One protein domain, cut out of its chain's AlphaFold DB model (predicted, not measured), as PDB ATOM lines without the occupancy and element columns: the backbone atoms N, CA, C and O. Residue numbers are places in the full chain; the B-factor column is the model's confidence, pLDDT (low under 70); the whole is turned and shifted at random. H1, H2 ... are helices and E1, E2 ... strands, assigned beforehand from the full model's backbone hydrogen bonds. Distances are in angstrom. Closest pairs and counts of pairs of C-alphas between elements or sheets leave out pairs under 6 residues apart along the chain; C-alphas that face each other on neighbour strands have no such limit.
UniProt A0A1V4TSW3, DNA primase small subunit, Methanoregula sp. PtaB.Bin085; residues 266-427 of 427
ATOM      1  N   THR A 266     148.967 115.582 135.182       82.00
ATOM      2  CA  THR A 266     148.157 115.990 134.037       82.00
ATOM      3  C   THR A 266     149.038 116.510 132.917       82.00
ATOM      4  O   THR A 266     150.011 117.224 133.162       82.00
ATOM      5  N   TYR A 267     148.692 116.157 131.686       87.00
ATOM      6  CA  TYR A 267     149.420 116.524 130.479       87.00
ATOM      7  C   TYR A 267     148.600 117.513 129.671       87.00
ATOM      8  O   TYR A 267     147.398 117.320 129.475       87.00
ATOM      9  N   SER A 268     149.247 118.564 129.173       91.69
ATOM     10  CA  SER A 268     148.634 119.455 128.192       91.69
ATOM     11  C   SER A 268     149.673 120.165 127.330       91.69
ATOM     12  O   SER A 268     150.846 120.256 127.699       91.69
ATOM     13  N   THR A 269     149.226 120.671 126.181       92.44
ATOM     14  CA  THR A 269     150.037 121.425 125.220       92.44
ATOM     15  C   THR A 269     149.831 122.921 125.413       92.44
ATOM     16  O   THR A 269     148.696 123.412 125.434       92.44
ATOM     17  N   PHE A 270     150.938 123.654 125.507       93.62
ATOM     18  CA  PHE A 270     150.953 125.094 125.716       93.62
ATOM     19  C   PHE A 270     151.766 125.818 124.648       93.62
ATOM     20  O   PHE A 270     152.880 125.423 124.321       93.62
ATOM     21  N   LEU A 271     151.219 126.934 124.188       94.69
ATOM     22  CA  LEU A 271     151.878 127.971 123.415       94.69
ATOM     23  C   LEU A 271     152.679 128.885 124.350       94.69
ATOM     24  O   LEU A 271     152.146 129.366 125.353       94.69
ATOM     25  N   VAL A 272     153.948 129.139 124.042       96.12
ATOM     26  CA  VAL A 272     154.798 130.026 124.856       96.12
ATOM     27  C   VAL A 272     154.724 131.475 124.372       96.12
ATOM     28  O   VAL A 272     154.610 131.721 123.185       96.12
ATOM     29  N   SER A 273     154.868 132.455 125.268       97.00
ATOM     30  CA  SER A 273     154.819 133.884 124.893       97.00
ATOM     31  C   SER A 273     156.001 134.432 124.086       97.00
ATOM     32  O   SER A 273     155.950 135.588 123.668       97.00
ATOM     33  N   THR A 274     157.100 133.697 123.937       96.94
ATOM     34  CA  THR A 274     158.335 134.222 123.325       96.94
ATOM     35  C   THR A 274     158.188 134.316 121.823       96.94
ATOM     36  O   THR A 274     157.741 133.364 121.196       96.94
ATOM     37  N   VAL A 275     158.590 135.447 121.242       97.19
ATOM     38  CA  VAL A 275     158.508 135.694 119.801       97.19
ATOM     39  C   VAL A 275     159.794 135.209 119.126       97.19
ATOM     40  O   VAL A 275     160.838 135.848 119.297       97.19
ATOM     41  N   PRO A 276     159.736 134.117 118.341       95.06
ATOM     42  CA  PRO A 276     160.905 133.521 117.704       95.06
ATOM     43  C   PRO A 276     161.733 134.520 116.887       95.06
ATOM     44  O   PRO A 276     161.196 135.350 116.146       95.06
ATOM     45  N   GLY A 277     163.057 134.446 117.038       93.25
ATOM     46  CA  GLY A 277     164.000 135.350 116.373       93.25
ATOM     47  C   GLY A 277     164.069 136.761 116.970       93.25
ATOM     48  O   GLY A 277     164.669 137.644 116.364       93.25
ATOM     49  N   THR A 278     163.459 137.008 118.135       95.12
ATOM     50  CA  THR A 278     163.464 138.327 118.788       95.12
ATOM     51  C   THR A 278     163.549 138.197 120.317       95.12
ATOM     52  O   THR A 278     163.161 137.165 120.860       95.12
ATOM     53  N   PRO A 279     163.977 139.243 121.050       95.44
ATOM     54  CA  PRO A 279     163.942 139.262 122.517       95.44
ATOM     55  C   PRO A 279     162.567 139.673 123.087       95.44
ATOM     56  O   PRO A 279     162.467 140.105 124.238       95.44
ATOM     57  N   LEU A 280     161.518 139.661 122.261       97.81
ATOM     58  CA  LEU A 280     160.199 140.191 122.594       97.81
ATOM     59  C   LEU A 280     159.215 139.066 122.920       97.81
ATOM     60  O   LEU A 280     159.407 137.906 122.560       97.81
ATOM     61  N   HIS A 281     158.139 139.434 123.609       98.25
ATOM     62  CA  HIS A 281     157.110 138.510 124.066       98.25
ATOM     63  C   HIS A 281     155.711 139.066 123.807       98.25
ATOM     64  O   HIS A 281     155.519 140.284 123.792       98.25
ATOM     65  N   ILE A 282     154.731 138.179 123.674       98.44
ATOM     66  CA  ILE A 282     153.310 138.531 123.630       98.44
ATOM     67  C   ILE A 282     152.642 138.416 125.017       98.44
ATOM     68  O   ILE A 282     153.043 137.572 125.828       98.44
ATOM     69  N   PRO A 283     151.628 139.240 125.339       98.50
ATOM     70  CA  PRO A 283     150.832 139.069 126.549       98.50
ATOM     71  C   PRO A 283     149.902 137.855 126.487       98.50
ATOM     72  O   PRO A 283     149.070 137.745 125.588       98.50
ATOM     73  N   LEU A 284     150.017 136.991 127.498       98.31
ATOM     74  CA  LEU A 284     149.141 135.845 127.742       98.31
ATOM     75  C   LEU A 284     148.542 135.989 129.145       98.31
ATOM     76  O   LEU A 284     149.279 136.075 130.127       98.31
ATOM     77  N   PHE A 285     147.222 136.014 129.254       98.12
ATOM     78  CA  PHE A 285     146.506 136.235 130.509       98.12
ATOM     79  C   PHE A 285     145.764 134.971 130.934       98.12
ATOM     80  O   PHE A 285     145.216 134.258 130.094       98.12
ATOM     81  N   THR A 286     145.714 134.711 132.239       96.75
ATOM     82  CA  THR A 286     145.000 133.574 132.826       96.75
ATOM     83  C   THR A 286     144.236 134.008 134.066       96.75
ATOM     84  O   THR A 286     144.767 134.701 134.936       96.75
ATOM     85  N   PHE A 287     142.997 133.542 134.181       94.88
ATOM     86  CA  PHE A 287     142.116 133.821 135.306       94.88
ATOM     87  C   PHE A 287     141.446 132.526 135.794       94.88
ATOM     88  O   PHE A 287     141.158 131.647 134.976       94.88
ATOM     89  N   PRO A 288     141.165 132.396 137.106       91.06
ATOM     90  CA  PRO A 288     140.526 131.206 137.667       91.06
ATOM     91  C   PRO A 288     139.162 130.889 137.027       91.06
ATOM     92  O   PRO A 288     138.475 131.808 136.577       91.06
ATOM     93  N   PRO A 289     138.709 129.622 137.054       87.06
ATOM     94  CA  PRO A 289     137.440 129.201 136.442       87.06
ATOM     95  C   PRO A 289     136.204 129.876 137.048       87.06
ATOM     96  O   PRO A 289     135.189 130.031 136.373       87.06
ATOM     97  N   HIS A 290     136.303 130.316 138.303       88.81
ATOM     98  CA  HIS A 290     135.230 131.001 139.028       88.81
ATOM     99  C   HIS A 290     135.191 132.520 138.784       88.81
ATOM    100  O   HIS A 290     134.345 133.212 139.351       88.81
ATOM    101  N   SER A 291     136.114 133.065 137.987       89.94
ATOM    102  CA  SER A 291     136.124 134.492 137.665       89.94
ATOM    103  C   SER A 291     134.892 134.875 136.853       89.94
ATOM    104  O   SER A 291     134.567 134.232 135.857       89.94
ATOM    105  N   ARG A 292     134.227 135.964 137.257       93.50
ATOM    106  CA  ARG A 292     133.135 136.562 136.477       93.50
ATOM    107  C   ARG A 292     133.698 137.183 135.204       93.50
ATOM    108  O   ARG A 292     134.643 137.972 135.284       93.50
ATOM    109  N   ILE A 293     133.126 136.835 134.056       93.06
ATOM    110  CA  ILE A 293     133.667 137.221 132.752       93.06
ATOM    111  C   ILE A 293     133.634 138.742 132.555       93.06
ATOM    112  O   ILE A 293     134.631 139.322 132.140       93.06
ATOM    113  N   GLU A 294     132.577 139.415 133.006       95.00
ATOM    114  CA  GLU A 294     132.402 140.869 132.887       95.00
ATOM    115  C   GLU A 294     133.497 141.626 133.650       95.00
ATOM    116  O   GLU A 294     133.976 142.683 133.231       95.00
ATOM    117  N   ARG A 295     133.938 141.065 134.785       95.12
ATOM    118  CA  ARG A 295     135.052 141.616 135.561       95.12
ATOM    119  C   ARG A 295     136.373 141.449 134.816       95.12
ATOM    120  O   ARG A 295     137.147 142.403 134.771       95.12
ATOM    121  N   VAL A 296     136.624 140.262 134.262       96.69
ATOM    122  CA  VAL A 296     137.843 139.971 133.493       96.69
ATOM    123  C   VAL A 296     137.934 140.893 132.282       96.69
ATOM    124  O   VAL A 296     138.970 141.513 132.065       96.69
ATOM    125  N   GLU A 297     136.836 141.066 131.551       97.75
ATOM    126  CA  GLU A 297     136.753 141.990 130.419       97.75
ATOM    127  C   GLU A 297     137.072 143.421 130.832       97.75
ATOM    128  O   GLU A 297     137.957 144.034 130.249       97.75
ATOM    129  N   LYS A 298     136.441 143.939 131.894       97.00
ATOM    130  CA  LYS A 298     136.722 145.295 132.385       97.00
ATOM    131  C   LYS A 298     138.205 145.488 132.732       97.00
ATOM    132  O   LYS A 298     138.781 146.536 132.423       97.00
ATOM    133  N   GLN A 299     138.832 144.487 133.357       97.19
ATOM    134  CA  GLN A 299     140.260 144.520 133.687       97.19
ATOM    135  C   GLN A 299     141.126 144.517 132.423       97.19
ATOM    136  O   GLN A 299     142.020 145.353 132.294       97.19
ATOM    137  N   LEU A 300     140.837 143.623 131.475       98.12
ATOM    138  CA  LEU A 300     141.573 143.528 130.217       98.12
ATOM    139  C   LEU A 300     141.410 144.786 129.360       98.12
ATOM    140  O   LEU A 300     142.415 145.275 128.859       98.12
ATOM    141  N   THR A 301     140.215 145.372 129.270       98.00
ATOM    142  CA  THR A 301     139.974 146.638 128.558       98.00
ATOM    143  C   THR A 301     140.750 147.794 129.187       98.00
ATOM    144  O   THR A 301     141.380 148.579 128.479       98.00
ATOM    145  N   THR A 302     140.786 147.874 130.523       97.75
ATOM    146  CA  THR A 302     141.587 148.892 131.232       97.75
ATOM    147  C   THR A 302     143.069 148.770 130.874       97.75
ATOM    148  O   THR A 302     143.719 149.754 130.519       97.75
ATOM    149  N   VAL A 303     143.608 147.549 130.912       97.69
ATOM    150  CA  VAL A 303     145.013 147.290 130.570       97.69
ATOM    151  C   VAL A 303     145.279 147.498 129.077       97.69
ATOM    152  O   VAL A 303     146.328 148.036 128.718       97.69
ATOM    153  N   GLN A 304     144.334 147.134 128.208       98.12
ATOM    154  CA  GLN A 304     144.408 147.351 126.765       98.12
ATOM    155  C   GLN A 304     144.569 148.835 126.446       98.12
ATOM    156  O   GLN A 304     145.481 149.197 125.704       98.12
ATOM    157  N   GLN A 305     143.770 149.697 127.075       97.12
ATOM    158  CA  GLN A 305     143.873 151.148 126.923       97.12
ATOM    159  C   GLN A 305     145.177 151.691 127.524       97.12
ATOM    160  O   GLN A 305     145.938 152.380 126.842       97.12
ATOM    161  N   GLN A 306     145.493 151.326 128.771       97.69
ATOM    162  CA  GLN A 306     146.665 151.835 129.493       97.69
ATOM    163  C   GLN A 306     147.992 151.498 128.794       97.69
ATOM    164  O   GLN A 306     148.905 152.324 128.738       97.69
ATOM    165  N   TYR A 307     148.117 150.281 128.260       97.75
ATOM    166  CA  TYR A 307     149.358 149.793 127.651       97.75
ATOM    167  C   TYR A 307     149.322 149.758 126.124       97.75
ATOM    168  O   TYR A 307     150.324 149.368 125.512       97.75
ATOM    169  N   ARG A 308     148.224 150.236 125.524       97.25
ATOM    170  CA  ARG A 308     147.983 150.271 124.077       97.25
ATOM    171  C   ARG A 308     148.050 148.878 123.442       97.25
ATOM    172  O   ARG A 308     148.714 148.683 122.430       97.25
ATOM    173  N   LEU A 309     147.462 147.870 124.074       98.25
ATOM    174  CA  LEU A 309     147.459 146.517 123.513       98.25
ATOM    175  C   LEU A 309     146.672 146.489 122.186       98.25
ATOM    176  O   LEU A 309     145.786 147.322 121.991       98.25
ATOM    177  N   SER A 310     147.015 145.557 121.290       97.81
ATOM    178  CA  SER A 310     146.176 145.223 120.126       97.81
ATOM    179  C   SER A 310     144.909 144.498 120.594       97.81
ATOM    180  O   SER A 310     144.674 144.386 121.805       97.81
ATOM    181  N   ASP A 311     144.113 143.973 119.665       97.81
ATOM    182  CA  ASP A 311     142.976 143.124 120.029       97.81
ATOM    183  C   ASP A 311     143.385 142.003 120.988       97.81
ATOM    184  O   ASP A 311     144.497 141.455 120.924       97.81
ATOM    185  N   ILE A 312     142.461 141.682 121.890       98.25
ATOM    186  CA  ILE A 312     142.619 140.603 122.855       98.25
ATOM    187  C   ILE A 312     141.572 139.535 122.555       98.25
ATOM    188  O   ILE A 312     140.374 139.806 122.569       98.25
ATOM    189  N   TYR A 313     142.030 138.309 122.335       97.56
ATOM    190  CA  TYR A 313     141.185 137.156 122.042       97.56
ATOM    191  C   TYR A 313     140.946 136.379 123.334       97.56
ATOM    192  O   TYR A 313     141.909 135.959 123.981       97.56
ATOM    193  N   LEU A 314     139.682 136.230 123.734       96.88
ATOM    194  CA  LEU A 314     139.275 135.580 124.983       96.88
ATOM    195  C   LEU A 314     138.823 134.147 124.731       96.88
ATOM    196  O   LEU A 314     138.109 133.870 123.769       96.88
ATOM    197  N   TYR A 315     139.182 133.271 125.662       96.12
ATOM    198  CA  TYR A 315     138.886 131.847 125.640       96.12
ATOM    199  C   TYR A 315     138.369 131.379 126.990       96.12
ATOM    200  O   TYR A 315     138.812 131.864 128.040       96.12
ATOM    201  N   ARG A 316     137.500 130.369 126.978       94.44
ATOM    202  CA  ARG A 316     137.032 129.694 128.187       94.44
ATOM    203  C   ARG A 316     137.322 128.214 128.151       94.44
ATOM    204  O   ARG A 316     137.306 127.567 127.118       94.44
ATOM    205  N   SER A 317     137.567 127.666 129.328       91.19
ATOM    206  CA  SER A 317     137.605 126.229 129.525       91.19
ATOM    207  C   SER A 317     137.225 125.871 130.957       91.19
ATOM    208  O   SER A 317     137.079 126.748 131.814       91.19
ATOM    209  N   LYS A 318     137.156 124.567 131.250       86.62
ATOM    210  CA  LYS A 318     136.962 124.063 132.619       86.62
ATOM    211  C   LYS A 318     138.027 124.551 133.609       86.62
ATOM    212  O   LYS A 318     137.747 124.638 134.797       86.62
ATOM    213  N   THR A 319     139.232 124.887 133.146       84.75
ATOM    214  CA  THR A 319     140.338 125.292 134.030       84.75
ATOM    215  C   THR A 319     140.452 126.801 134.216       84.75
ATOM    216  O   THR A 319     141.325 127.244 134.959       84.75
ATOM    217  N   GLY A 320     139.647 127.615 133.526       92.19
ATOM    218  CA  GLY A 320     139.798 129.064 133.603       92.19
ATOM    219  C   GLY A 320     139.352 129.831 132.372       92.19
ATOM    220  O   GLY A 320     138.895 129.266 131.377       92.19
ATOM    221  N   ILE A 321     139.546 131.143 132.465       95.75
ATOM    222  CA  ILE A 321     139.479 132.071 131.337       95.75
ATOM    223  C   ILE A 321     140.918 132.394 130.941       95.75
ATOM    224  O   ILE A 321     141.747 132.699 131.803       95.75
ATOM    225  N   ALA A 322     141.214 132.329 129.651       96.50
ATOM    226  CA  ALA A 322     142.508 132.703 129.104       96.50
ATOM    227  C   ALA A 322     142.327 133.797 128.056       96.50
ATOM    228  O   ALA A 322     141.276 133.894 127.427       96.50
ATOM    229  N   ALA A 323     143.342 134.632 127.873       97.75
ATOM    230  CA  ALA A 323     143.322 135.635 126.823       97.75
ATOM    231  C   ALA A 323     144.708 135.851 126.219       97.75
ATOM    232  O   ALA A 323     145.721 135.715 126.906       97.75
ATOM    233  N   ILE A 324     144.749 136.208 124.940       97.88
ATOM    234  CA  ILE A 324     145.983 136.418 124.177       97.88
ATOM    235  C   ILE A 324     145.910 137.732 123.404       97.88
ATOM    236  O   ILE A 324     144.886 138.063 122.814       97.88
ATOM    237  N   CYS A 325     147.007 138.486 123.432       98.19
ATOM    238  CA  CYS A 325     147.218 139.710 122.664       98.19
ATOM    239  C   CYS A 325     148.454 139.520 121.788       98.19
ATOM    240  O   CYS A 325     149.481 139.080 122.292       98.19
ATOM    241  N   LEU A 326     148.385 139.859 120.500       97.69
ATOM    242  CA  LEU A 326     149.485 139.578 119.565       97.69
ATOM    243  C   LEU A 326     150.556 140.672 119.507       97.69
ATOM    244  O   LEU A 326     151.649 140.427 118.987       97.69
ATOM    245  N   ARG A 327     150.287 141.860 120.062       98.00
ATOM    246  CA  ARG A 327     151.282 142.933 120.169       98.00
ATOM    247  C   ARG A 327     152.479 142.492 121.010       98.00
ATOM    248  O   ARG A 327     152.322 141.905 122.078       98.00
ATOM    249  N   THR A 328     153.681 142.840 120.560       98.25
ATOM    250  CA  THR A 328     154.927 142.397 121.194       98.25
ATOM    251  C   THR A 328     155.528 143.446 122.128       98.25
ATOM    252  O   THR A 328     155.421 144.660 121.918       98.25
ATOM    253  N   PHE A 329     156.161 142.978 123.207       98.25
ATOM    254  CA  PHE A 329     156.736 143.820 124.253       98.25
ATOM    255  C   PHE A 329     158.060 143.259 124.787       98.25
ATOM    256  O   PHE A 329     158.223 142.043 124.888       98.25
ATOM    257  N   PRO A 330     158.992 144.130 125.223       98.00
ATOM    258  CA  PRO A 330     160.119 143.707 126.043       98.00
ATOM    259  C   PRO A 330     159.639 143.134 127.378       98.00
ATOM    260  O   PRO A 330     158.675 143.635 127.963       98.00
ATOM    261  N   LEU A 331     160.372 142.159 127.913       95.94
ATOM    262  CA  LEU A 331     160.016 141.424 129.130       95.94
ATOM    263  C   LEU A 331     159.649 142.327 130.327       95.94
ATOM    264  O   LEU A 331     158.619 142.128 130.960       95.94
ATOM    265  N   ARG A 332     160.424 143.391 130.588       95.62
ATOM    266  CA  ARG A 332     160.134 144.353 131.677       95.62
ATOM    267  C   ARG A 332     158.791 145.068 131.513       95.62
ATOM    268  O   ARG A 332     158.154 145.436 132.496       95.62
ATOM    269  N   ARG A 333     158.375 145.331 130.272       97.81
ATOM    270  CA  ARG A 333     157.082 145.962 129.986       97.81
ATOM    271  C   ARG A 333     155.957 144.939 130.083       97.81
ATOM    272  O   ARG A 333     154.912 145.273 130.631       97.81
ATOM    273  N   LEU A 334     156.204 143.707 129.636       98.12
ATOM    274  CA  LEU A 334     155.287 142.589 129.824       98.12
ATOM    275  C   LEU A 334     154.998 142.339 131.314       98.12
ATOM    276  O   LEU A 334     153.834 142.227 131.681       98.12
ATOM    277  N   GLU A 335     156.013 142.356 132.186       96.75
ATOM    278  CA  GLU A 335     155.830 142.216 133.643       96.75
ATOM    279  C   GLU A 335     154.832 143.248 134.199       96.75
ATOM    280  O   GLU A 335     153.919 142.886 134.940       96.75
ATOM    281  N   LYS A 336     154.931 144.516 133.772       97.19
ATOM    282  CA  LYS A 336     153.987 145.576 134.174       97.19
ATOM    283  C   LYS A 336     152.566 145.324 133.660       97.19
ATOM    284  O   LYS A 336     151.616 145.519 134.412       97.19
ATOM    285  N   ILE A 337     152.429 144.885 132.406       98.31
ATOM    286  CA  ILE A 337     151.135 144.571 131.776       98.31
ATOM    287  C   ILE A 337     150.437 143.434 132.532       98.31
ATOM    288  O   ILE A 337     149.279 143.568 132.926       98.31
ATOM    289  N   ILE A 338     151.149 142.331 132.778       97.88
ATOM    290  CA  ILE A 338     150.588 141.163 133.463       97.88
ATOM    291  C   ILE A 338     150.227 141.506 134.910       97.88
ATOM    292  O   ILE A 338     149.125 141.176 135.346       97.88
ATOM    293  N   HIS A 339     151.083 142.241 135.627       94.38
ATOM    294  CA  HIS A 339     150.775 142.702 136.981       94.38
ATOM    295  C   HIS A 339     149.493 143.550 137.028       94.38
ATOM    296  O   HIS A 339     148.611 143.296 137.845       94.38
ATOM    297  N   ALA A 340     149.359 144.531 136.128       94.94
ATOM    298  CA  ALA A 340     148.196 145.418 136.075       94.94
ATOM    299  C   ALA A 340     146.892 144.691 135.699       94.94
ATOM    300  O   ALA A 340     145.816 145.100 136.124       94.94
ATOM    301  N   SER A 341     146.979 143.596 134.937       95.31
ATOM    302  CA  SER A 341     145.804 142.818 134.511       95.31
ATOM    303  C   SER A 341     145.145 142.005 135.623       95.31
ATOM    304  O   SER A 341     144.000 141.584 135.476       95.31
ATOM    305  N   GLY A 342     145.850 141.762 136.735       91.00
ATOM    306  CA  GLY A 342     145.399 140.827 137.768       91.00
ATOM    307  C   GLY A 342     145.435 139.358 137.328       91.00
ATOM    308  O   GLY A 342     144.809 138.517 137.970       91.00
ATOM    309  N   SER A 343     146.149 139.047 136.242       94.56
ATOM    310  CA  SER A 343     146.356 137.681 135.761       94.56
ATOM    311  C   SER A 343     147.121 136.839 136.787       94.56
ATOM    312  O   SER A 343     148.100 137.286 137.391       94.56
ATOM    313  N   THR A 344     146.708 135.584 136.960       92.94
ATOM    314  CA  THR A 344     147.297 134.670 137.956       92.94
ATOM    315  C   THR A 344     148.707 134.206 137.602       92.94
ATOM    316  O   THR A 344     149.438 133.733 138.469       92.94
ATOM    317  N   ASN A 345     149.124 134.375 136.347       91.56
ATOM    318  CA  ASN A 345     150.431 133.952 135.844       91.56
ATOM    319  C   ASN A 345     151.555 135.000 136.016       91.56
ATOM    320  O   ASN A 345     152.655 134.795 135.498       91.56
ATOM    321  N   TYR A 346     151.340 136.091 136.768       89.12
ATOM    322  CA  TYR A 346     152.399 137.073 137.053       89.12
ATOM    323  C   TYR A 346     153.621 136.439 137.735       89.12
ATOM    324  O   TYR A 346     154.757 136.680 137.328       89.12
ATOM    325  N   GLY A 347     153.397 135.582 138.737       78.19
ATOM    326  CA  GLY A 347     154.479 134.862 139.414       78.19
ATOM    327  C   GLY A 347     155.282 133.991 138.447       78.19
ATOM    328  O   GLY A 347     156.511 134.036 138.456       78.19
ATOM    329  N   THR A 348     154.593 133.284 137.545       86.38
ATOM    330  CA  THR A 348     155.208 132.474 136.484       86.38
ATOM    331  C   THR A 348     156.126 133.315 135.602       86.38
ATOM    332  O   THR A 348     157.275 132.934 135.381       86.38
ATOM    333  N   LEU A 349     155.674 134.495 135.167       92.31
ATOM    334  CA  LEU A 349     156.496 135.407 134.374       92.31
ATOM    335  C   LEU A 349     157.741 135.875 135.132       92.31
ATOM    336  O   LEU A 349     158.837 135.871 134.577       92.31
ATOM    337  N   VAL A 350     157.601 136.265 136.401       85.12
ATOM    338  CA  VAL A 350     158.734 136.754 137.200       85.12
ATOM    339  C   VAL A 350     159.776 135.656 137.411       85.12
ATOM    340  O   VAL A 350     160.972 135.945 137.319       85.12
ATOM    341  N   THR A 351     159.331 134.423 137.668       80.00
ATOM    342  CA  THR A 351     160.194 133.270 137.951       80.00
ATOM    343  C   THR A 351     160.854 132.704 136.699       80.00
ATOM    344  O   THR A 351     162.067 132.509 136.700       80.00
ATOM    345  N   TYR A 352     160.081 132.445 135.645       86.31
ATOM    346  CA  TYR A 352     160.547 131.705 134.467       86.31
ATOM    347  C   TYR A 352     160.847 132.591 133.263       86.31
ATOM    348  O   TYR A 352     161.344 132.097 132.257       86.31
ATOM    349  N   LYS A 353     160.532 133.889 133.340       93.19
ATOM    350  CA  LYS A 353     160.654 134.842 132.224       93.19
ATOM    351  C   LYS A 353     159.879 134.408 130.973       93.19
ATOM    352  O   LYS A 353     160.204 134.803 129.861       93.19
ATOM    353  N   GLN A 354     158.818 133.629 131.185       94.31
ATOM    354  CA  GLN A 354     158.007 133.001 130.152       94.31
ATOM    355  C   GLN A 354     156.554 132.900 130.627       94.31
ATOM    356  O   GLN A 354     156.294 132.658 131.808       94.31
ATOM    357  N   LEU A 355     155.611 133.065 129.701       96.19
ATOM    358  CA  LEU A 355     154.199 132.740 129.898       96.19
ATOM    359  C   LEU A 355     153.787 131.597 128.979       96.19
ATOM    360  O   LEU A 355     154.402 131.387 127.932       96.19
ATOM    361  N   TYR A 356     152.708 130.929 129.372       94.50
ATOM    362  CA  TYR A 356     152.152 129.762 128.702       94.50
ATOM    363  C   TYR A 356     150.651 129.964 128.504       94.50
ATOM    364  O   TYR A 356     149.952 130.392 129.425       94.50
ATOM    365  N   PHE A 357     150.162 129.643 127.314       93.81
ATOM    366  CA  PHE A 357     148.754 129.677 126.943       93.81
ATOM    367  C   PHE A 357     148.352 128.283 126.488       93.81
ATOM    368  O   PHE A 357     148.976 127.718 125.595       93.81
ATOM    369  N   ARG A 358     147.359 127.680 127.142       93.38
ATOM    370  CA  ARG A 358     146.952 126.314 126.807       93.38
ATOM    371  C   ARG A 358     146.276 126.310 125.441       93.38
ATOM    372  O   ARG A 358     145.418 127.146 125.200       93.38
ATOM    373  N   VAL A 359     146.629 125.355 124.595       93.12
ATOM    374  CA  VAL A 359     145.988 125.162 123.282       93.12
ATOM    375  C   VAL A 359     145.394 123.763 123.133       93.12
ATOM    376  O   VAL A 359     144.458 123.576 122.369       93.12
ATOM    377  N   GLY A 360     145.894 122.789 123.899       90.94
ATOM    378  CA  GLY A 360     145.422 121.406 123.857       90.94
ATOM    379  C   GLY A 360     144.453 121.025 124.975       90.94
ATOM    380  O   GLY A 360     144.133 121.807 125.878       90.94
ATOM    381  N   GLU A 361     144.034 119.764 124.913       93.62
ATOM    382  CA  GLU A 361     143.324 119.058 125.977       93.62
ATOM    383  C   GLU A 361     144.187 118.917 127.236       93.62
ATOM    384  O   GLU A 361     145.418 118.987 127.190       93.62
ATOM    385  N   VAL A 362     143.529 118.694 128.369       89.50
ATOM    386  CA  VAL A 362     144.150 118.239 129.611       89.50
ATOM    387  C   VAL A 362     143.783 116.777 129.797       89.50
ATOM    388  O   VAL A 362     142.594 116.450 129.867       89.50
ATOM    389  N   ARG A 363     144.793 115.916 129.892       88.38
ATOM    390  CA  ARG A 363     144.632 114.474 130.105       88.38
ATOM    391  C   ARG A 363     145.316 114.030 131.388       88.38
ATOM    392  O   ARG A 363     146.317 114.631 131.772       88.38
ATOM    393  N   ASP A 364     144.766 113.021 132.053       86.75
ATOM    394  CA  ASP A 364     145.383 112.408 133.232       86.75
ATOM    395  C   ASP A 364     146.527 111.440 132.862       86.75
ATOM    396  O   ASP A 364     146.889 111.281 131.693       86.75
ATOM    397  N   GLU A 365     147.098 110.785 133.872       82.50
ATOM    398  CA  GLU A 365     148.142 109.760 133.733       82.50
ATOM    399  C   GLU A 365     147.737 108.538 132.897       82.50
ATOM    400  O   GLU A 365     148.601 107.911 132.287       82.50
ATOM    401  N   ASN A 366     146.438 108.254 132.793       85.50
ATOM    402  CA  ASN A 366     145.869 107.174 131.989       85.50
ATOM    403  C   ASN A 366     145.380 107.671 130.616       85.50
ATOM    404  O   ASN A 366     144.641 106.970 129.929       85.50
ATOM    405  N   GLN A 367     145.769 108.887 130.214       80.19
ATOM    406  CA  GLN A 367     145.337 109.571 128.991       80.19
ATOM    407  C   GLN A 367     143.832 109.882 128.913       80.19
ATOM    408  O   GLN A 367     143.339 110.252 127.841       80.19
ATOM    409  N   SER A 368     143.103 109.795 130.025       88.25
ATOM    410  CA  SER A 368     141.681 110.131 130.081       88.25
ATOM    411  C   SER A 368     141.483 111.645 130.044       88.25
ATOM    412  O   SER A 368     142.231 112.405 130.661       88.25
ATOM    413  N   LEU A 369     140.464 112.100 129.313       90.06
ATOM    414  CA  LEU A 369     140.173 113.521 129.129       90.06
ATOM    415  C   LEU A 369     139.630 114.156 130.420       90.06
ATOM    416  O   LEU A 369     138.515 113.861 130.847       90.06
ATOM    417  N   ILE A 370     140.376 115.102 130.993       86.50
ATOM    418  CA  ILE A 370     139.936 115.934 132.125       86.50
ATOM    419  C   ILE A 370     139.206 117.182 131.605       86.50
ATOM    420  O   ILE A 370     138.107 117.530 132.054       86.50
ATOM    421  N   ALA A 371     139.817 117.876 130.642       88.44
ATOM    422  CA  ALA A 371     139.273 119.094 130.049       88.44
ATOM    423  C   ALA A 371     139.631 119.200 128.564       88.44
ATOM    424  O   ALA A 371     140.765 118.927 128.181       88.44
ATOM    425  N   GLY A 372     138.679 119.651 127.746       91.50
ATOM    426  CA  GLY A 372     138.916 119.950 126.334       91.50
ATOM    427  C   GLY A 372     139.860 121.145 126.108       91.50
ATOM    428  O   GLY A 372     140.260 121.827 127.070       91.50
ATOM    429  N   PRO A 373     140.214 121.428 124.841       91.38
ATOM    430  CA  PRO A 373     140.953 122.636 124.491       91.38
ATOM    431  C   PRO A 373     140.156 123.893 124.880       91.38
ATOM    432  O   PRO A 373     138.940 123.823 125.065       91.38
ATOM    433  N   PRO A 374     140.809 125.049 125.087       93.50
ATOM    434  CA  PRO A 374     140.081 126.286 125.337       93.50
ATOM    435  C   PRO A 374     139.209 126.679 124.147       93.50
ATOM    436  O   PRO A 374     139.677 126.728 123.015       93.50
ATOM    437  N   GLU A 375     137.956 127.001 124.427       94.31
ATOM    438  CA  GLU A 375     136.978 127.423 123.433       94.31
ATOM    439  C   GLU A 375     137.030 128.939 123.279       94.31
ATOM    440  O   GLU A 375     137.026 129.679 124.269       94.31
ATOM    441  N   PHE A 376     137.093 129.407 122.036       95.31
ATOM    442  CA  PHE A 376     137.048 130.829 121.726       95.31
ATOM    443  C   PHE A 376     135.715 131.439 122.176       95.31
ATOM    444  O   PHE A 376     134.646 130.895 121.915       95.31
ATOM    445  N   MET A 377     135.780 132.590 122.848       94.44
ATOM    446  CA  MET A 377     134.597 133.320 123.302       94.44
ATOM    447  C   MET A 377     134.308 134.531 122.424       94.44
ATOM    448  O   MET A 377     133.226 134.647 121.858       94.44
ATOM    449  N   LYS A 378     135.242 135.489 122.405       95.25
ATOM    450  CA  LYS A 378     135.084 136.777 121.726       95.25
ATOM    451  C   LYS A 378     136.393 137.549 121.644       95.25
ATOM    452  O   LYS A 378     137.384 137.209 122.292       95.25
ATOM    453  N   ILE A 379     136.344 138.643 120.894       96.81
ATOM    454  CA  ILE A 379     137.424 139.615 120.748       96.81
ATOM    455  C   ILE A 379     137.086 140.856 121.581       96.81
ATOM    456  O   ILE A 379     135.946 141.320 121.575       96.81
ATOM    457  N   LEU A 380     138.074 141.399 122.288       97.44
ATOM    458  CA  LEU A 380     138.049 142.768 122.802       97.44
ATOM    459  C   LEU A 380     138.810 143.650 121.803       97.44
ATOM    460  O   LEU A 380     140.048 143.602 121.793       97.44
ATOM    461  N   PRO A 381     138.102 144.388 120.930       96.94
ATOM    462  CA  PRO A 381     138.738 145.132 119.855       96.94
ATOM    463  C   PRO A 381     139.537 146.314 120.406       96.94
ATOM    464  O   PRO A 381     139.094 147.018 121.317       96.94
ATOM    465  N   ALA A 382     140.714 146.541 119.838       96.94
ATOM    466  CA  ALA A 382     141.488 147.750 120.050       96.94
ATOM    467  C   ALA A 382     141.198 148.780 118.948       96.94
ATOM    468  O   ALA A 382     140.617 148.480 117.911       96.94
ATOM    469  N   ILE A 383     141.621 150.023 119.175       95.69
ATOM    470  CA  ILE A 383     141.598 151.056 118.134       95.69
ATOM    471  C   ILE A 383     142.641 150.755 117.048       95.69
ATOM    472  O   ILE A 383     143.704 150.202 117.343       95.69
ATOM    473  N   GLU A 384     142.392 151.211 115.822       94.31
ATOM    474  CA  GLU A 384     143.270 150.984 114.663       94.31
ATOM    475  C   GLU A 384     144.729 151.412 114.904       94.31
ATOM    476  O   GLU A 384     145.661 150.711 114.515       94.31
ATOM    477  N   GLU A 385     144.976 152.505 115.641       95.75
ATOM    478  CA  GLU A 385     146.347 152.932 115.979       95.75
ATOM    479  C   GLU A 385     147.111 151.878 116.808       95.75
ATOM    480  O   GLU A 385     148.336 151.745 116.701       95.75
ATOM    481  N   ASN A 386     146.405 151.123 117.652       94.69
ATOM    482  CA  ASN A 386     147.001 150.047 118.434       94.69
ATOM    483  C   ASN A 386     147.212 148.791 117.582       94.69
ATOM    484  O   ASN A 386     148.248 148.143 117.738       94.69
ATOM    485  N   ASN A 387     146.281 148.478 116.677       96.00
ATOM    486  CA  ASN A 387     146.394 147.351 115.748       96.00
ATOM    487  C   ASN A 387     147.464 147.594 114.667       96.00
ATOM    488  O   ASN A 387     148.132 146.661 114.233       96.00
ATOM    489  N   ALA A 388     147.777 148.848 114.339       94.69
ATOM    490  CA  ALA A 388     148.883 149.202 113.447       94.69
ATOM    491  C   ALA A 388     150.294 148.983 114.047       94.69
ATOM    492  O   ALA A 388     151.309 149.266 113.401       94.69
ATOM    493  N   ARG A 389     150.399 148.527 115.303       95.62
ATOM    494  CA  ARG A 389     151.676 148.284 115.999       95.62
ATOM    495  C   ARG A 389     152.254 146.922 115.611       95.62
ATOM    496  O   ARG A 389     151.563 146.068 115.082       95.62
ATOM    497  N   MET A 390     153.538 146.713 115.913       96.56
ATOM    498  CA  MET A 390     154.197 145.429 115.652       96.56
ATOM    499  C   MET A 390     153.539 144.303 116.454       96.56
ATOM    500  O   MET A 390     153.511 144.350 117.691       96.56
ATOM    501  N   ILE A 391     153.069 143.279 115.747       97.38
ATOM    502  CA  ILE A 391     152.570 142.036 116.334       97.38
ATOM    503  C   ILE A 391     153.468 140.846 115.975       97.38
ATOM    504  O   ILE A 391     154.278 140.904 115.047       97.38
ATOM    505  N   SER A 392     153.331 139.741 116.698       97.88
ATOM    506  CA  SER A 392     154.107 138.540 116.407       97.88
ATOM    507  C   SER A 392     153.545 137.781 115.204       97.88
ATOM    508  O   SER A 392     152.468 137.201 115.293       97.88
ATOM    509  N   GLY A 393     154.313 137.708 114.116       97.12
ATOM    510  CA  GLY A 393     153.960 136.938 112.919       97.12
ATOM    511  C   GLY A 393     153.821 135.429 113.171       97.12
ATOM    512  O   GLY A 393     152.841 134.845 112.721       97.12
ATOM    513  N   PRO A 394     154.738 134.776 113.916       96.69
ATOM    514  CA  PRO A 394     154.588 133.363 114.261       96.69
ATOM    515  C   PRO A 394     153.298 133.063 115.033       96.69
ATOM    516  O   PRO A 394     152.599 132.115 114.691       96.69
ATOM    517  N   HIS A 395     152.954 133.880 116.035       97.12
ATOM    518  CA  HIS A 395     151.713 133.694 116.792       97.12
ATOM    519  C   HIS A 395     150.479 134.040 115.966       97.12
ATOM    520  O   HIS A 395     149.477 133.360 116.108       97.12
ATOM    521  N   TYR A 396     150.549 135.053 115.099       96.38
ATOM    522  CA  TYR A 396     149.471 135.371 114.165       96.38
ATOM    523  C   TYR A 396     149.106 134.158 113.309       96.38
ATOM    524  O   TYR A 396     147.974 133.703 113.379       96.38
ATOM    525  N   ARG A 397     150.093 133.570 112.620       94.75
ATOM    526  CA  ARG A 397     149.896 132.373 111.786       94.75
ATOM    527  C   ARG A 397     149.342 131.189 112.571       94.75
ATOM    528  O   ARG A 397     148.454 130.504 112.101       94.75
ATOM    529  N   PHE A 398     149.843 130.956 113.787       94.06
ATOM    530  CA  PHE A 398     149.292 129.903 114.645       94.06
ATOM    531  C   PHE A 398     147.823 130.167 115.012       94.06
ATOM    532  O   PHE A 398     147.025 129.244 115.113       94.06
ATOM    533  N   MET A 399     147.474 131.431 115.249       92.75
ATOM    534  CA  MET A 399     146.132 131.816 115.662       92.75
ATOM    535  C   MET A 399     145.132 131.823 114.507       92.75
ATOM    536  O   MET A 399     143.951 131.672 114.791       92.75
ATOM    537  N   GLU A 400     145.563 131.943 113.245       90.50
ATOM    538  CA  GLU A 400     144.677 131.816 112.071       90.50
ATOM    539  C   GLU A 400     143.895 130.494 112.089       90.50
ATOM    540  O   GLU A 400     142.705 130.492 111.795       90.50
ATOM    541  N   ASP A 401     144.524 129.407 112.548       85.06
ATOM    542  CA  ASP A 401     143.884 128.092 112.686       85.06
ATOM    543  C   ASP A 401     143.122 127.920 114.018       85.06
ATOM    544  O   ASP A 401     142.411 126.933 114.216       85.06
ATOM    545  N   PHE A 402     143.290 128.850 114.967       83.94
ATOM    546  CA  PHE A 402     142.806 128.727 116.349       83.94
ATOM    547  C   PHE A 402     141.645 129.680 116.692       83.94
ATOM    548  O   PHE A 402     140.981 129.492 117.715       83.94
ATOM    549  N   VAL A 403     141.367 130.691 115.855       88.56
ATOM    550  CA  VAL A 403     140.188 131.569 115.976       88.56
ATOM    551  C   VAL A 403     139.316 131.544 114.724       88.56
ATOM    552  O   VAL A 403     139.842 131.451 113.623       88.56
ATOM    553  N   PRO A 404     137.990 131.742 114.853       85.38
ATOM    554  CA  PRO A 404     137.106 131.859 113.690       85.38
ATOM    555  C   PRO A 404     137.403 133.076 112.803       85.38
ATOM    556  O   PRO A 404     137.141 133.054 111.605       85.38
ATOM    557  N   PHE A 405     137.887 134.165 113.403       87.25
ATOM    558  CA  PHE A 405     138.210 135.405 112.707       87.25
ATOM    559  C   PHE A 405     139.382 136.095 113.400       87.25
ATOM    560  O   PHE A 405     139.353 136.318 114.615       87.25
ATOM    561  N   LEU A 406     140.390 136.465 112.612       90.06
ATOM    562  CA  LEU A 406     141.575 137.178 113.068       90.06
ATOM    563  C   LEU A 406     141.659 138.522 112.341       90.06
ATOM    564  O   LEU A 406     141.541 138.585 111.118       90.06
ATOM    565  N   HIS A 407     141.852 139.609 113.089       87.50
ATOM    566  CA  HIS A 407     141.989 140.941 112.498       87.50
ATOM    567  C   HIS A 407     143.249 141.021 111.618       87.50
ATOM    568  O   HIS A 407     144.269 140.405 111.921       87.50
ATOM    569  N   GLY A 408     143.205 141.794 110.531       90.00
ATOM    570  CA  GLY A 408     144.367 142.012 109.669       90.00
ATOM    571  C   GLY A 408     145.321 143.039 110.276       90.00
ATOM    572  O   GLY A 408     144.987 144.215 110.348       90.00
ATOM    573  N   TYR A 409     146.524 142.627 110.682       94.50
ATOM    574  CA  TYR A 409     147.520 143.561 111.220       94.50
ATOM    575  C   TYR A 409     148.542 143.959 110.146       94.50
ATOM    576  O   TYR A 409     149.187 143.085 109.566       94.50
ATOM    577  N   PRO A 410     148.784 145.260 109.908       93.69
ATOM    578  CA  PRO A 410     149.641 145.715 108.811       93.69
ATOM    579  C   PRO A 410     151.141 145.520 109.074       93.69
ATOM    580  O   PRO A 410     151.955 145.702 108.171       93.69
ATOM    581  N   ARG A 411     151.543 145.217 110.317       95.62
ATOM    582  CA  ARG A 411     152.952 145.131 110.715       95.62
ATOM    583  C   ARG A 411     153.221 143.920 111.601       95.62
ATOM    584  O   ARG A 411     152.778 143.859 112.746       95.62
ATOM    585  N   MET A 412     154.029 142.993 111.096       96.12
ATOM    586  CA  MET A 412     154.402 141.768 111.801       96.12
ATOM    587  C   MET A 412     155.918 141.566 111.813       96.12
ATOM    588  O   MET A 412     156.630 142.057 110.942       96.12
ATOM    589  N   HIS A 413     156.420 140.841 112.809       96.62
ATOM    590  CA  HIS A 413     157.822 140.418 112.883       96.62
ATOM    591  C   HIS A 413     157.981 139.096 113.643       96.62
ATOM    592  O   HIS A 413     157.032 138.574 114.235       96.62
ATOM    593  N   GLY A 414     159.211 138.588 113.655       92.00
ATOM    594  CA  GLY A 414     159.553 137.276 114.186       92.00
ATOM    595  C   GLY A 414     159.545 136.225 113.080       92.00
ATOM    596  O   GLY A 414     158.693 136.243 112.190       92.00
ATOM    597  N   ASN A 415     160.505 135.308 113.149       88.62
ATOM    598  CA  ASN A 415     160.780 134.338 112.091       88.62
ATOM    599  C   ASN A 415     160.594 132.915 112.620       88.62
ATOM    600  O   ASN A 415     160.936 132.642 113.764       88.62
ATOM    601  N   GLY A 416     160.095 132.003 111.787       89.62
ATOM    602  CA  GLY A 416     159.845 130.611 112.171       89.62
ATOM    603  C   GLY A 416     158.445 130.368 112.746       89.62
ATOM    604  O   GLY A 416     157.500 131.120 112.472       89.62
ATOM    605  N   THR A 417     158.321 129.284 113.511       88.62
ATOM    606  CA  THR A 417     157.074 128.782 114.104       88.62
ATOM    607  C   THR A 417     157.034 129.036 115.605       88.62
ATOM    608  O   THR A 417     158.070 129.153 116.260       88.62
ATOM    609  N   VAL A 418     155.828 129.110 116.165       88.19
ATOM    610  CA  VAL A 418     155.657 129.145 117.620       88.19
ATOM    611  C   VAL A 418     156.229 127.888 118.272       88.19
ATOM    612  O   VAL A 418     156.276 126.820 117.662       88.19
ATOM    613  N   ILE A 419     156.653 128.016 119.526       85.19
ATOM    614  CA  ILE A 419     157.119 126.880 120.317       85.19
ATOM    615  C   ILE A 419     155.932 126.352 121.119       85.19
ATOM    616  O   ILE A 419     155.311 127.092 121.890       85.19
ATOM    617  N   LEU A 420     155.645 125.065 120.940       87.38
ATOM    618  CA  LEU A 420     154.708 124.322 121.767       87.38
ATOM    619  C   LEU A 420     155.491 123.506 122.794       87.38
ATOM    620  O   LEU A 420     156.494 122.877 122.466       87.38
ATOM    621  N   THR A 421     155.033 123.520 124.040       83.19
ATOM    622  CA  THR A 421     155.587 122.690 125.111       83.19
ATOM    623  C   THR A 421     154.508 121.791 125.686       83.19
ATOM    624  O   THR A 421     153.358 122.205 125.846       83.19
ATOM    625  N   HIS A 422     154.893 120.567 126.033       83.19
ATOM    626  CA  HIS A 422     154.060 119.658 126.805       83.19
ATOM    627  C   HIS A 422     154.456 119.768 128.271       83.19
ATOM    628  O   HIS A 422     155.627 119.598 128.613       83.19
ATOM    629  N   THR A 423     153.495 120.083 129.133       72.94
ATOM    630  CA  THR A 423     153.753 120.247 130.565       72.94
ATOM    631  C   THR A 423     153.057 119.149 131.341       72.94
ATOM    632  O   THR A 423     151.866 118.910 131.136       72.94
ATOM    633  N   VAL A 424     153.806 118.533 132.255       64.94
ATOM    634  CA  VAL A 424     153.275 117.683 133.316       64.94
ATOM    635  C   VAL A 424     152.986 118.574 134.519       64.94
ATOM    636  O   VAL A 424     153.919 119.081 135.143       64.94
ATOM    637  N   ASN A 425     151.712 118.801 134.828       62.03
ATOM    638  CA  ASN A 425     151.337 119.472 136.068       62.03
ATOM    639  C   ASN A 425     151.075 118.406 137.134       62.03
ATOM    640  O   ASN A 425     150.189 117.570 136.956       62.03
ATOM    641  N   GLU A 426     151.853 118.445 138.213       53.12
ATOM    642  CA  GLU A 426     151.535 117.748 139.461       53.12
ATOM    643  C   GLU A 426     150.439 118.558 140.177       53.12
ATOM    644  O   GLU A 426     150.696 119.703 140.564       53.12
ATOM    645  N   GLU A 427     149.222 118.010 140.296       47.03
ATOM    646  CA  GLU A 427     148.135 118.624 141.092       47.03
ATOM    647  C   GLU A 427     148.337 118.483 142.608       47.03
ATOM    648  O   GLU A 427     148.764 117.397 143.073       47.03
TER     649      GLU A 427
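Overview. This is residues 266 to 427 of the 427 residues of the protein "DNA primase small subunit" of Methanoregula sp. PtaB.Bin085 (UniProt A0A1V4TSW3). A strongly twisted four-stranded sheet, E2, E4, E3 and E7, has the long helix H1 packed along one face, with the helical hairpin H2 and H3 next to H1 near the strand E2. A smaller three-stranded sheet, E5, E1 and E8, comes close to the first sheet through E5, beside E2 and E4; away from H1, H5 only grazes the larger sheet, and the long unnamed stretch of residues 401 to 419 follows it. The turn before E6 and the short helix H4 mark the two ends of the longest axis. The printed part has 162 residues with five named helices and eight named strands, in the order E1 E2 H1 E3 E4 H2 H3 E5 E6 E7 H4 H5 E8; both sheets are antiparallel, in the orders E2 E4 E3 E7 and E5 E1 E8, and the class is mixed, helices and strands. The whole is compact and rounded, with a radius of gyration of the C-alphas of 14.9 A and spans of 48 by 36 by 33 A.

Along the chain. E1, residues 266 to 272, begins at C-alpha 266 at (148.157, 115.990, 134.037) and measures 18.0 A. E2 holds residues 284 to 287. H1, residues 293 to 307, is the longest helix at 20.7 A, beginning at C-alpha 293 at (133.667, 137.221, 132.752). E3, residues 312 to 317, measures 16.6 A, and E4, residues 320 to 325, 17.0 A. H2, residues 331 to 341, measures 15.3 A, and H3, residues 346 to 352, 10.1 A. E5 holds residues 356 to 358 and E6 residues 369 to 371. E7, residues 375 to 380, measures 15.4 A. H4 holds residues 384 to 387, and H5, residues 393 to 400, measures 10.6 A. E8, residues 420 to 426, measures 19.1 A and ends at C-alpha 426 at (151.535, 117.748, 139.461).

Arrangement. In the larger sheet E2 and E7 are edge strands. E2 and E4 are antiparallel, with N 285 and O 323 at 2.8 A; the hairpin E3 and E4 has N 315 and O 322 at 2.8 A; E3 and E7 have N 314 and O 378 at 2.9 A. H1 is on this sheet at a height of 9.1 A, over E4 and E3, along the strands at 23 degrees to E4 on the local plane. H1 and H2 make two layers with the sheet, helices on one face. E2, H1 and E3 form a split strand-helix-strand unit, two strands running the same way with E4 between them, and its crossover is right-handed. H1 and H2 touch, closest at the C-alphas of Gln 299 and Ser 341, 5.9 A, at a steep tilt of 39 degrees, opposite ways. H2 and H3, a helical hairpin, touch at the C-alphas of Ile 338 and Tyr 346, 5.7 A. The closest C-alphas of E2 and E5 are those of Leu 284 and Phe 357, 6.2 A. In the smaller sheet N 271 and O 357 of E1 and E5 are 2.8 A apart, and N 270 and O 421 of E1 and E8 2.8 A. E6 pairs with no named strand, but residues 362 to 363 pair with it. Every O i to N i+4 pair is within hydrogen-bond range in H1, H3 and H5, and 6 of 7 in H2; H4 is too short for such a pair.

Size, cuts and confidence. The C-alphas farthest apart, those of Asn 366 and Glu 385, are 48.5 A apart. The printed part has no cut and ends at the chain's last residue. The links E1 to E2 and H5 to E8 are long. The mean pLDDT of the printed part is 92.3, and residues 424 to 427 are under 70.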